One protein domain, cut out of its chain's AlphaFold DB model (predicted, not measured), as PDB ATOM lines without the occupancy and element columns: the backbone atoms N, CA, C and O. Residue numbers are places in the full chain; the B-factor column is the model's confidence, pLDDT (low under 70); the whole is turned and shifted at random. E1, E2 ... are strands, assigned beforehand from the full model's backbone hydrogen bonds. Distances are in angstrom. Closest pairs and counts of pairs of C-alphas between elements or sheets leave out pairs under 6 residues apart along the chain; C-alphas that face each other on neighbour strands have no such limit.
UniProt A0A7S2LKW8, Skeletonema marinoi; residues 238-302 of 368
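Overview. This is residues 238 to 302 of the 368 residues of a protein of Skeletonema marinoi (UniProt A0A7S2LKW8). This domain has little regular structure: one short hairpin of two strands, E1 and E2, with the long unnamed stretch of residues 238 to 285 looping widely before it. Of the 65 printed residues, only 6 are in named elements, the strands E1 then E2, with no named helix; the class is all strand and the two-stranded sheet is antiparallel. The whole is compact, with a radius of gyration of the C-alphas of 11.3 A and spans of 29 by 27 by 21 A.

Along the chain. E1, residues 286 to 288, is 6.8 A long and begins at C-alpha 286 (-47.192, 13.510, 38.086). E2, residues 295 to 297, is 7.1 A long and ends at C-alpha 297 (-43.300, 13.348, 36.181).

Arrangement. E1 and E2 form a hairpin with 148 degrees between their directions. C-alphas 288 and 295 face each other at 4.2 A. N 287 and O 296 are within hydrogen-bond range at 2.9 A.

Size, cuts and confidence. The C-alphas farthest apart, of Asn 244 and Phe 257, are 29.6 A apart. The printed part has no cut, and the link from E1 to E2 is short. Residues 277 to 284 have pLDDT under 70.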
ATOM      1  N   LEU A 238     -48.781  -0.796  44.204       87.81
ATOM      2  CA  LEU A 238     -48.263   0.303  43.390       87.81
ATOM      3  C   LEU A 238     -47.555   1.283  44.326       87.81
ATOM      4  O   LEU A 238     -48.193   1.913  45.170       87.81
ATOM      5  N   THR A 239     -46.234   1.380  44.209       90.75
ATOM      6  CA  THR A 239     -45.430   2.297  45.013       90.75
ATOM      7  C   THR A 239     -45.021   3.501  44.182       90.75
ATOM      8  O   THR A 239     -44.639   3.398  43.015       90.75
ATOM      9  N   CYS A 240     -45.099   4.678  44.795       90.75
ATOM     10  CA  CYS A 240     -44.525   5.885  44.227       90.75
ATOM     11  C   CYS A 240     -43.010   5.704  44.107       90.75
ATOM     12  O   CYS A 240     -42.340   5.470  45.112       90.75
ATOM     13  N   LEU A 241     -42.456   5.890  42.907       90.62
ATOM     14  CA  LEU A 241     -41.023   5.729  42.652       90.62
ATOM     15  C   LEU A 241     -40.145   6.599  43.566       90.62
ATOM     16  O   LEU A 241     -39.021   6.220  43.885       90.62
ATOM     17  N   ARG A 242     -40.628   7.787  43.957       88.25
ATOM     18  CA  ARG A 242     -39.817   8.758  44.705       88.25
ATOM     19  C   ARG A 242     -39.881   8.562  46.216       88.25
ATOM     20  O   ARG A 242     -38.844   8.622  46.866       88.25
ATOM     21  N   CYS A 243     -41.074   8.364  46.781       89.06
ATOM     22  CA  CYS A 243     -41.239   8.227  48.233       89.06
ATOM     23  C   CYS A 243     -41.372   6.776  48.707       89.06
ATOM     24  O   CYS A 243     -41.418   6.544  49.914       89.06
ATOM     25  N   ASN A 244     -41.456   5.807  47.787       89.50
ATOM     26  CA  ASN A 244     -41.792   4.405  48.060       89.50
ATOM     27  C   ASN A 244     -43.108   4.221  48.840       89.50
ATOM     28  O   ASN A 244     -43.362   3.151  49.390       89.50
ATOM     29  N   GLY A 245     -43.947   5.259  48.904       88.19
ATOM     30  CA  GLY A 245     -45.261   5.207  49.529       88.19
ATOM     31  C   GLY A 245     -46.247   4.440  48.658       88.19
ATOM     32  O   GLY A 245     -46.182   4.513  47.430       88.19
ATOM     33  N   ASN A 246     -47.168   3.722  49.297       89.38
ATOM     34  CA  ASN A 246     -48.257   3.044  48.599       89.38
ATOM     35  C   ASN A 246     -49.199   4.079  47.982       89.38
ATOM     36  O   ASN A 246     -49.624   5.018  48.660       89.38
ATOM     37  N   LEU A 247     -49.533   3.893  46.712       86.94
ATOM     38  CA  LEU A 247     -50.494   4.728  46.008       86.94
ATOM     39  C   LEU A 247     -51.926   4.292  46.328       86.94
ATOM     40  O   LEU A 247     -52.167   3.101  46.559       86.94
ATOM     41  N   PRO A 248     -52.883   5.236  46.366       83.50
ATOM     42  CA  PRO A 248     -54.285   4.894  46.539       83.50
ATOM     43  C   PRO A 248     -54.739   3.989  45.388       83.50
ATOM     44  O   PRO A 248     -54.597   4.321  44.216       83.50
ATOM     45  N   GLN A 249     -55.296   2.828  45.730       79.31
ATOM     46  CA  GLN A 249     -55.767   1.839  44.757       79.31
ATOM     47  C   GLN A 249     -57.248   2.019  44.403       79.31
ATOM     48  O   GLN A 249     -57.833   1.145  43.773       79.31
ATOM     49  N   ASP A 250     -57.890   3.108  44.826       81.69
ATOM     50  CA  ASP A 250     -59.344   3.222  44.698       81.69
ATOM     51  C   ASP A 250     -59.769   3.478  43.240       81.69
ATOM     52  O   ASP A 250     -60.729   2.861  42.777       81.69
ATOM     53  N   GLU A 251     -59.030   4.287  42.470       81.88
ATOM     54  CA  GLU A 251     -59.333   4.613  41.061       81.88
ATOM     55  C   GLU A 251     -58.042   4.910  40.265       81.88
ATOM     56  O   GLU A 251     -57.549   6.034  40.294       81.88
ATOM     57  N   LEU A 252     -57.497   3.924  39.536       87.62
ATOM     58  CA  LEU A 252     -56.331   4.130  38.653       87.62
ATOM     59  C   LEU A 252     -56.758   4.612  37.260       87.62
ATOM     60  O   LEU A 252     -56.016   5.325  36.582       87.62
ATOM     61  N   MET A 253     -57.973   4.241  36.846       90.12
ATOM     62  CA  MET A 253     -58.684   4.824  35.709       90.12
ATOM     63  C   MET A 253     -59.738   5.811  36.209       90.12
ATOM     64  O   MET A 253     -60.683   5.428  36.903       90.12
ATOM     65  N   CYS A 254     -59.651   7.075  35.799       85.38
ATOM     66  CA  CYS A 254     -60.676   8.046  36.150       85.38
ATOM     67  C   CYS A 254     -61.979   7.750  35.385       85.38
ATOM     68  O   CYS A 254     -62.032   7.746  34.152       85.38
ATOM     69  N   THR A 255     -63.059   7.506  36.129       83.81
ATOM     70  CA  THR A 255     -64.426   7.318  35.601       83.81
ATOM     71  C   THR A 255     -65.330   8.526  35.885       83.81
ATOM     72  O   THR A 255     -66.525   8.518  35.573       83.81
ATOM     73  N   LYS A 256     -64.765   9.594  36.464       85.12
ATOM     74  CA  LYS A 256     -65.465  10.821  36.864       85.12
ATOM     75  C   LYS A 256     -65.513  11.857  35.735       85.12
ATOM     76  O   LYS A 256     -64.774  11.799  34.752       85.12
ATOM     77  N   PHE A 257     -66.412  12.832  35.890       77.31
ATOM     78  CA  PHE A 257     -66.594  13.923  34.929       77.31
ATOM     79  C   PHE A 257     -65.292  14.719  34.760       77.31
ATOM     80  O   PHE A 257     -64.670  15.098  35.748       77.31
ATOM     81  N   GLY A 258     -64.886  14.972  33.514       80.38
ATOM     82  CA  GLY A 258     -63.680  15.744  33.184       80.38
ATOM     83  C   GLY A 258     -62.379  14.935  33.093       80.38
ATOM     84  O   GLY A 258     -61.426  15.424  32.496       80.38
ATOM     85  N   GLY A 259     -62.350  13.696  33.596       85.75
ATOM     86  CA  GLY A 259     -61.182  12.808  33.512       85.75
ATOM     87  C   GLY A 259     -61.476  11.427  32.923       85.75
ATOM     88  O   GLY A 259     -60.618  10.557  32.966       85.75
ATOM     89  N   PHE A 260     -62.672  11.211  32.374       92.00
ATOM     90  CA  PHE A 260     -63.118   9.897  31.912       92.00
ATOM     91  C   PHE A 260     -62.110   9.225  30.963       92.00
ATOM     92  O   PHE A 260     -61.763   9.779  29.920       92.00
ATOM     93  N   GLY A 261     -61.638   8.031  31.326       92.44
ATOM     94  CA  GLY A 261     -60.664   7.259  30.551       92.44
ATOM     95  C   GLY A 261     -59.219   7.766  30.635       92.44
ATOM     96  O   GLY A 261     -58.389   7.317  29.853       92.44
ATOM     97  N   ILE A 262     -58.899   8.697  31.535       93.31
ATOM     98  CA  ILE A 262     -57.517   9.109  31.823       93.31
ATOM     99  C   ILE A 262     -56.951   8.213  32.927       93.31
ATOM    100  O   ILE A 262     -57.639   7.925  33.907       93.31
ATOM    101  N   GLN A 263     -55.701   7.780  32.765       94.19
ATOM    102  CA  GLN A 263     -54.955   7.111  33.827       94.19
ATOM    103  C   GLN A 263     -54.356   8.109  34.803       94.19
ATOM    104  O   GLN A 263     -53.727   9.090  34.404       94.19
ATOM    105  N   GLU A 264     -54.535   7.830  36.085       91.69
ATOM    106  CA  GLU A 264     -53.981   8.609  37.183       91.69
ATOM    107  C   GLU A 264     -52.609   8.046  37.606       91.69
ATOM    108  O   GLU A 264     -52.255   6.915  37.273       91.69
ATOM    109  N   ASP A 265     -51.802   8.859  38.292       91.50
ATOM    110  CA  ASP A 265     -50.559   8.442  38.965       91.50
ATOM    111  C   ASP A 265     -49.477   7.733  38.128       91.50
ATOM    112  O   ASP A 265     -48.551   7.159  38.695       91.50
ATOM    113  N   ILE A 266     -49.530   7.788  36.794       94.38
ATOM    114  CA  ILE A 266     -48.526   7.204  35.894       94.38
ATOM    115  C   ILE A 266     -47.941   8.266  34.957       94.38
ATOM    116  O   ILE A 266     -48.658   9.070  34.361       94.38
ATOM    117  N   CYS A 267     -46.616   8.286  34.824       96.56
ATOM    118  CA  CYS A 267     -45.937   9.152  33.863       96.56
ATOM    119  C   CYS A 267     -46.012   8.548  32.454       96.56
ATOM    120  O   CYS A 267     -45.597   7.410  32.245       96.56
ATOM    121  N   TYR A 268     -46.461   9.335  31.480       97.12
ATOM    122  CA  TYR A 268     -46.583   8.949  30.077       97.12
ATOM    123  C   TYR A 268     -45.257   8.480  29.458       97.12
ATOM    124  O   TYR A 268     -45.243   7.544  28.663       97.12
ATOM    125  N   GLU A 269     -44.138   9.113  29.822       96.12
ATOM    126  CA  GLU A 269     -42.842   8.852  29.186       96.12
ATOM    127  C   GLU A 269     -42.145   7.617  29.781       96.12
ATOM    128  O   GLU A 269     -41.754   6.693  29.064       96.12
ATOM    129  N   CYS A 270     -42.007   7.573  31.111       96.56
ATOM    130  CA  CYS A 270     -41.279   6.499  31.786       96.56
ATOM    131  C   CYS A 270     -42.169   5.343  32.257       96.56
ATOM    132  O   CYS A 270     -41.635   4.322  32.690       96.56
ATOM    133  N   THR A 271     -43.500   5.469  32.185       95.25
ATOM    134  CA  THR A 271     -44.495   4.480  32.660       95.25
ATOM    135  C   THR A 271     -44.350   4.097  34.138       95.25
ATOM    136  O   THR A 271     -44.842   3.060  34.571       95.25
ATOM    137  N   LYS A 272     -43.655   4.927  34.927       94.69
ATOM    138  CA  LYS A 272     -43.494   4.741  36.374       94.69
ATOM    139  C   LYS A 272     -44.598   5.472  37.126       94.69
ATOM    140  O   LYS A 272     -45.124   6.476  36.634       94.69
ATOM    141  N   HIS A 273     -44.892   4.982  38.325       93.06
ATOM    142  CA  HIS A 273     -45.938   5.529  39.172       93.06
ATOM    143  C   HIS A 273     -45.411   6.555  40.181       93.06
ATOM    144  O   HIS A 273     -44.309   6.409  40.718       93.06
ATOM    145  N   TYR A 274     -46.201   7.593  40.445       91.88
ATOM    146  CA  TYR A 274     -45.859   8.694  41.348       91.88
ATOM    147  C   TYR A 274     -47.094   9.131  42.135       91.88
ATOM    148  O   TYR A 274     -48.209   8.995  41.651       91.88
ATOM    149  N   CYS A 275     -46.901   9.672  43.337       87.62
ATOM    150  CA  CYS A 275     -48.008  10.179  44.144       87.62
ATOM    151  C   CYS A 275     -48.510  11.540  43.638       87.62
ATOM    152  O   CYS A 275     -47.717  12.405  43.264       87.62
ATOM    153  N   ASP A 276     -49.830  11.739  43.681       77.69
ATOM    154  CA  ASP A 276     -50.506  13.009  43.360       77.69
ATOM    155  C   ASP A 276     -50.457  14.033  44.514       77.69
ATOM    156  O   ASP A 276     -50.927  15.165  44.403       77.69
ATOM    157  N   THR A 277     -49.911  13.666  45.678       66.00
ATOM    158  CA  THR A 277     -50.008  14.504  46.876       66.00
ATOM    159  C   THR A 277     -49.124  15.749  46.790       66.00
ATOM    160  O   THR A 277     -48.003  15.784  47.284       66.00
ATOM    161  N   TRP A 278     -49.719  16.851  46.322       59.50
ATOM    162  CA  TRP A 278     -49.245  18.237  46.494       59.50
ATOM    163  C   TRP A 278     -48.944  18.632  47.954       59.50
ATOM    164  O   TRP A 278     -48.453  19.728  48.213       59.50
ATOM    165  N   ARG A 279     -49.314  17.789  48.925       55.91
ATOM    166  CA  ARG A 279     -49.182  18.066  50.359       55.91
ATOM    167  C   ARG A 279     -47.793  17.768  50.908       55.91
ATOM    168  O   ARG A 279     -47.440  18.354  51.926       55.91
ATOM    169  N   ASP A 280     -47.014  16.935  50.224       56.00
ATOM    170  CA  ASP A 280     -45.644  16.637  50.619       56.00
ATOM    171  C   ASP A 280     -44.710  17.384  49.667       56.00
ATOM    172  O   ASP A 280     -44.540  16.994  48.513       56.00
ATOM    173  N   SER A 281     -44.125  18.485  50.148       58.84
ATOM    174  CA  SER A 281     -43.312  19.446  49.380       58.84
ATOM    175  C   SER A 281     -42.137  18.840  48.603       58.84
ATOM    176  O   SER A 281     -41.546  19.515  47.761       58.84
ATOM    177  N   ASP A 282     -41.807  17.576  48.864       63.12
ATOM    178  CA  ASP A 282     -40.576  16.939  48.412       63.12
ATOM    179  C   ASP A 282     -40.821  15.830  47.366       63.12
ATOM    180  O   ASP A 282     -39.867  15.246  46.844       63.12
ATOM    181  N   CYS A 283     -42.077  15.530  47.008       65.00
ATOM    182  CA  CYS A 283     -42.394  14.508  46.005       65.00
ATOM    183  C   CYS A 283     -42.558  15.107  44.595       65.00
ATOM    184  O   CYS A 283     -43.255  16.096  44.403       65.00
ATOM    185  N   ASN A 284     -41.900  14.515  43.584       68.94
ATOM    186  CA  ASN A 284     -42.100  14.896  42.181       68.94
ATOM    187  C   ASN A 284     -43.426  14.256  41.811       68.94
ATOM    188  O   ASN A 284     -43.493  13.040  41.632       68.94
ATOM    189  N   PHE A 285     -44.469  15.067  41.779       85.31
ATOM    190  CA  PHE A 285     -45.798  14.623  41.415       85.31
ATOM    191  C   PHE A 285     -45.888  14.454  39.902       85.31
ATOM    192  O   PHE A 285     -45.145  15.065  39.121       85.31
ATOM    193  N   VAL A 286     -46.804  13.591  39.485       90.56
ATOM    194  CA  VAL A 286     -47.192  13.510  38.086       90.56
ATOM    195  C   VAL A 286     -48.237  14.587  37.828       90.56
ATOM    196  O   VAL A 286     -49.287  14.620  38.458       90.56
ATOM    197  N   SER A 287     -47.952  15.478  36.884       92.75
ATOM    198  CA  SER A 287     -48.863  16.554  36.500       92.75
ATOM    199  C   SER A 287     -49.507  16.274  35.159       92.75
ATOM    200  O   SER A 287     -48.820  15.897  34.210       92.75
ATOM    201  N   SER A 288     -50.808  16.535  35.057       94.44
ATOM    202  CA  SER A 288     -51.497  16.580  33.768       94.44
ATOM    203  C   SER A 288     -51.234  17.914  33.076       94.44
ATOM    204  O   SER A 288     -51.454  18.975  33.662       94.44
ATOM    205  N   CYS A 289     -50.774  17.873  31.828       96.75
ATOM    206  CA  CYS A 289     -50.655  19.072  31.013       96.75
ATOM    207  C   CYS A 289     -52.023  19.469  30.440       96.75
ATOM    208  O   CYS A 289     -52.614  18.716  29.676       96.75
ATOM    209  N   GLY A 290     -52.488  20.690  30.704       95.31
ATOM    210  CA  GLY A 290     -53.765  21.204  30.198       95.31
ATOM    211  C   GLY A 290     -53.837  21.399  28.678       95.31
ATOM    212  O   GLY A 290     -54.923  21.621  28.161       95.31
ATOM    213  N   GLN A 291     -52.709  21.326  27.960       96.25
ATOM    214  CA  GLN A 291     -52.666  21.432  26.495       96.25
ATOM    215  C   GLN A 291     -52.742  20.054  25.827       96.25
ATOM    216  O   GLN A 291     -53.626  19.818  25.011       96.25
ATOM    217  N   CYS A 292     -51.807  19.155  26.154       97.06
ATOM    218  CA  CYS A 292     -51.706  17.844  25.508       97.06
ATOM    219  C   CYS A 292     -52.430  16.721  26.263       97.06
ATOM    220  O   CYS A 292     -52.507  15.601  25.766       97.06
ATOM    221  N   GLU A 293     -52.943  17.016  27.461       95.88
ATOM    222  CA  GLU A 293     -53.695  16.117  28.348       95.88
ATOM    223  C   GLU A 293     -52.983  14.806  28.698       95.88
ATOM    224  O   GLU A 293     -53.620  13.818  29.064       95.88
ATOM    225  N   ARG A 294     -51.653  14.807  28.602       96.19
ATOM    226  CA  ARG A 294     -50.789  13.727  29.073       96.19
ATOM    227  C   ARG A 294     -50.226  14.075  30.441       96.19
ATOM    228  O   ARG A 294     -50.022  15.245  30.781       96.19
ATOM    229  N   LYS A 295     -49.967  13.029  31.214       95.50
ATOM    230  CA  LYS A 295     -49.423  13.105  32.561       95.50
ATOM    231  C   LYS A 295     -47.923  12.847  32.545       95.50
ATOM    232  O   LYS A 295     -47.492  11.850  31.979       95.50
ATOM    233  N   TYR A 296     -47.123  13.704  33.169       95.69
ATOM    234  CA  TYR A 296     -45.670  13.519  33.234       95.69
ATOM    235  C   TYR A 296     -45.149  13.738  34.647       95.69
ATOM    236  O   TYR A 296     -45.660  14.587  35.374       95.69
ATOM    237  N   CYS A 297     -44.105  13.002  35.019       95.12
ATOM    238  CA  CYS A 297     -43.300  13.348  36.181       95.12
ATOM    239  C   CYS A 297     -42.320  14.477  35.828       95.12
ATOM    240  O   CYS A 297     -41.882  14.592  34.679       95.12
ATOM    241  N   GLY A 298     -41.924  15.262  36.834       91.50
ATOM    242  CA  GLY A 298     -40.987  16.381  36.661       91.50
ATOM    243  C   GLY A 298     -39.581  15.990  36.183       91.50
ATOM    244  O   GLY A 298     -38.826  16.857  35.762       91.50
ATOM    245  N   GLU A 299     -39.226  14.700  36.227       93.12
ATOM    246  CA  GLU A 299     -37.958  14.183  35.684       93.12
ATOM    247  C   GLU A 299     -38.009  13.983  34.166       93.12
ATOM    248  O   GLU A 299     -36.996  14.153  33.494       93.12
ATOM    249  N   CYS A 300     -39.171  13.607  33.625       95.56
ATOM    250  CA  CYS A 300     -39.326  13.364  32.192       95.56
ATOM    251  C   CYS A 300     -39.641  14.648  31.432       95.56
ATOM    252  O   CYS A 300     -39.117  14.861  30.343       95.56
ATOM    253  N   VAL A 301     -40.519  15.487  31.985       95.25
ATOM    254  CA  VAL A 301     -40.923  16.749  31.364       95.25
ATOM    255  C   VAL A 301     -41.106  17.787  32.460       95.25
ATOM    256  O   VAL A 301     -41.871  17.573  33.399       95.25
ATOM    257  N   ALA A 302     -40.433  18.930  32.321       94.88
ATOM    258  CA  ALA A 302     -40.666  20.070  33.194       94.88
ATOM    259  C   ALA A 302     -42.119  20.537  33.034       94.88
ATOM    260  O   ALA A 302     -42.569  20.833  31.925       94.88
TER     261      ALA A 302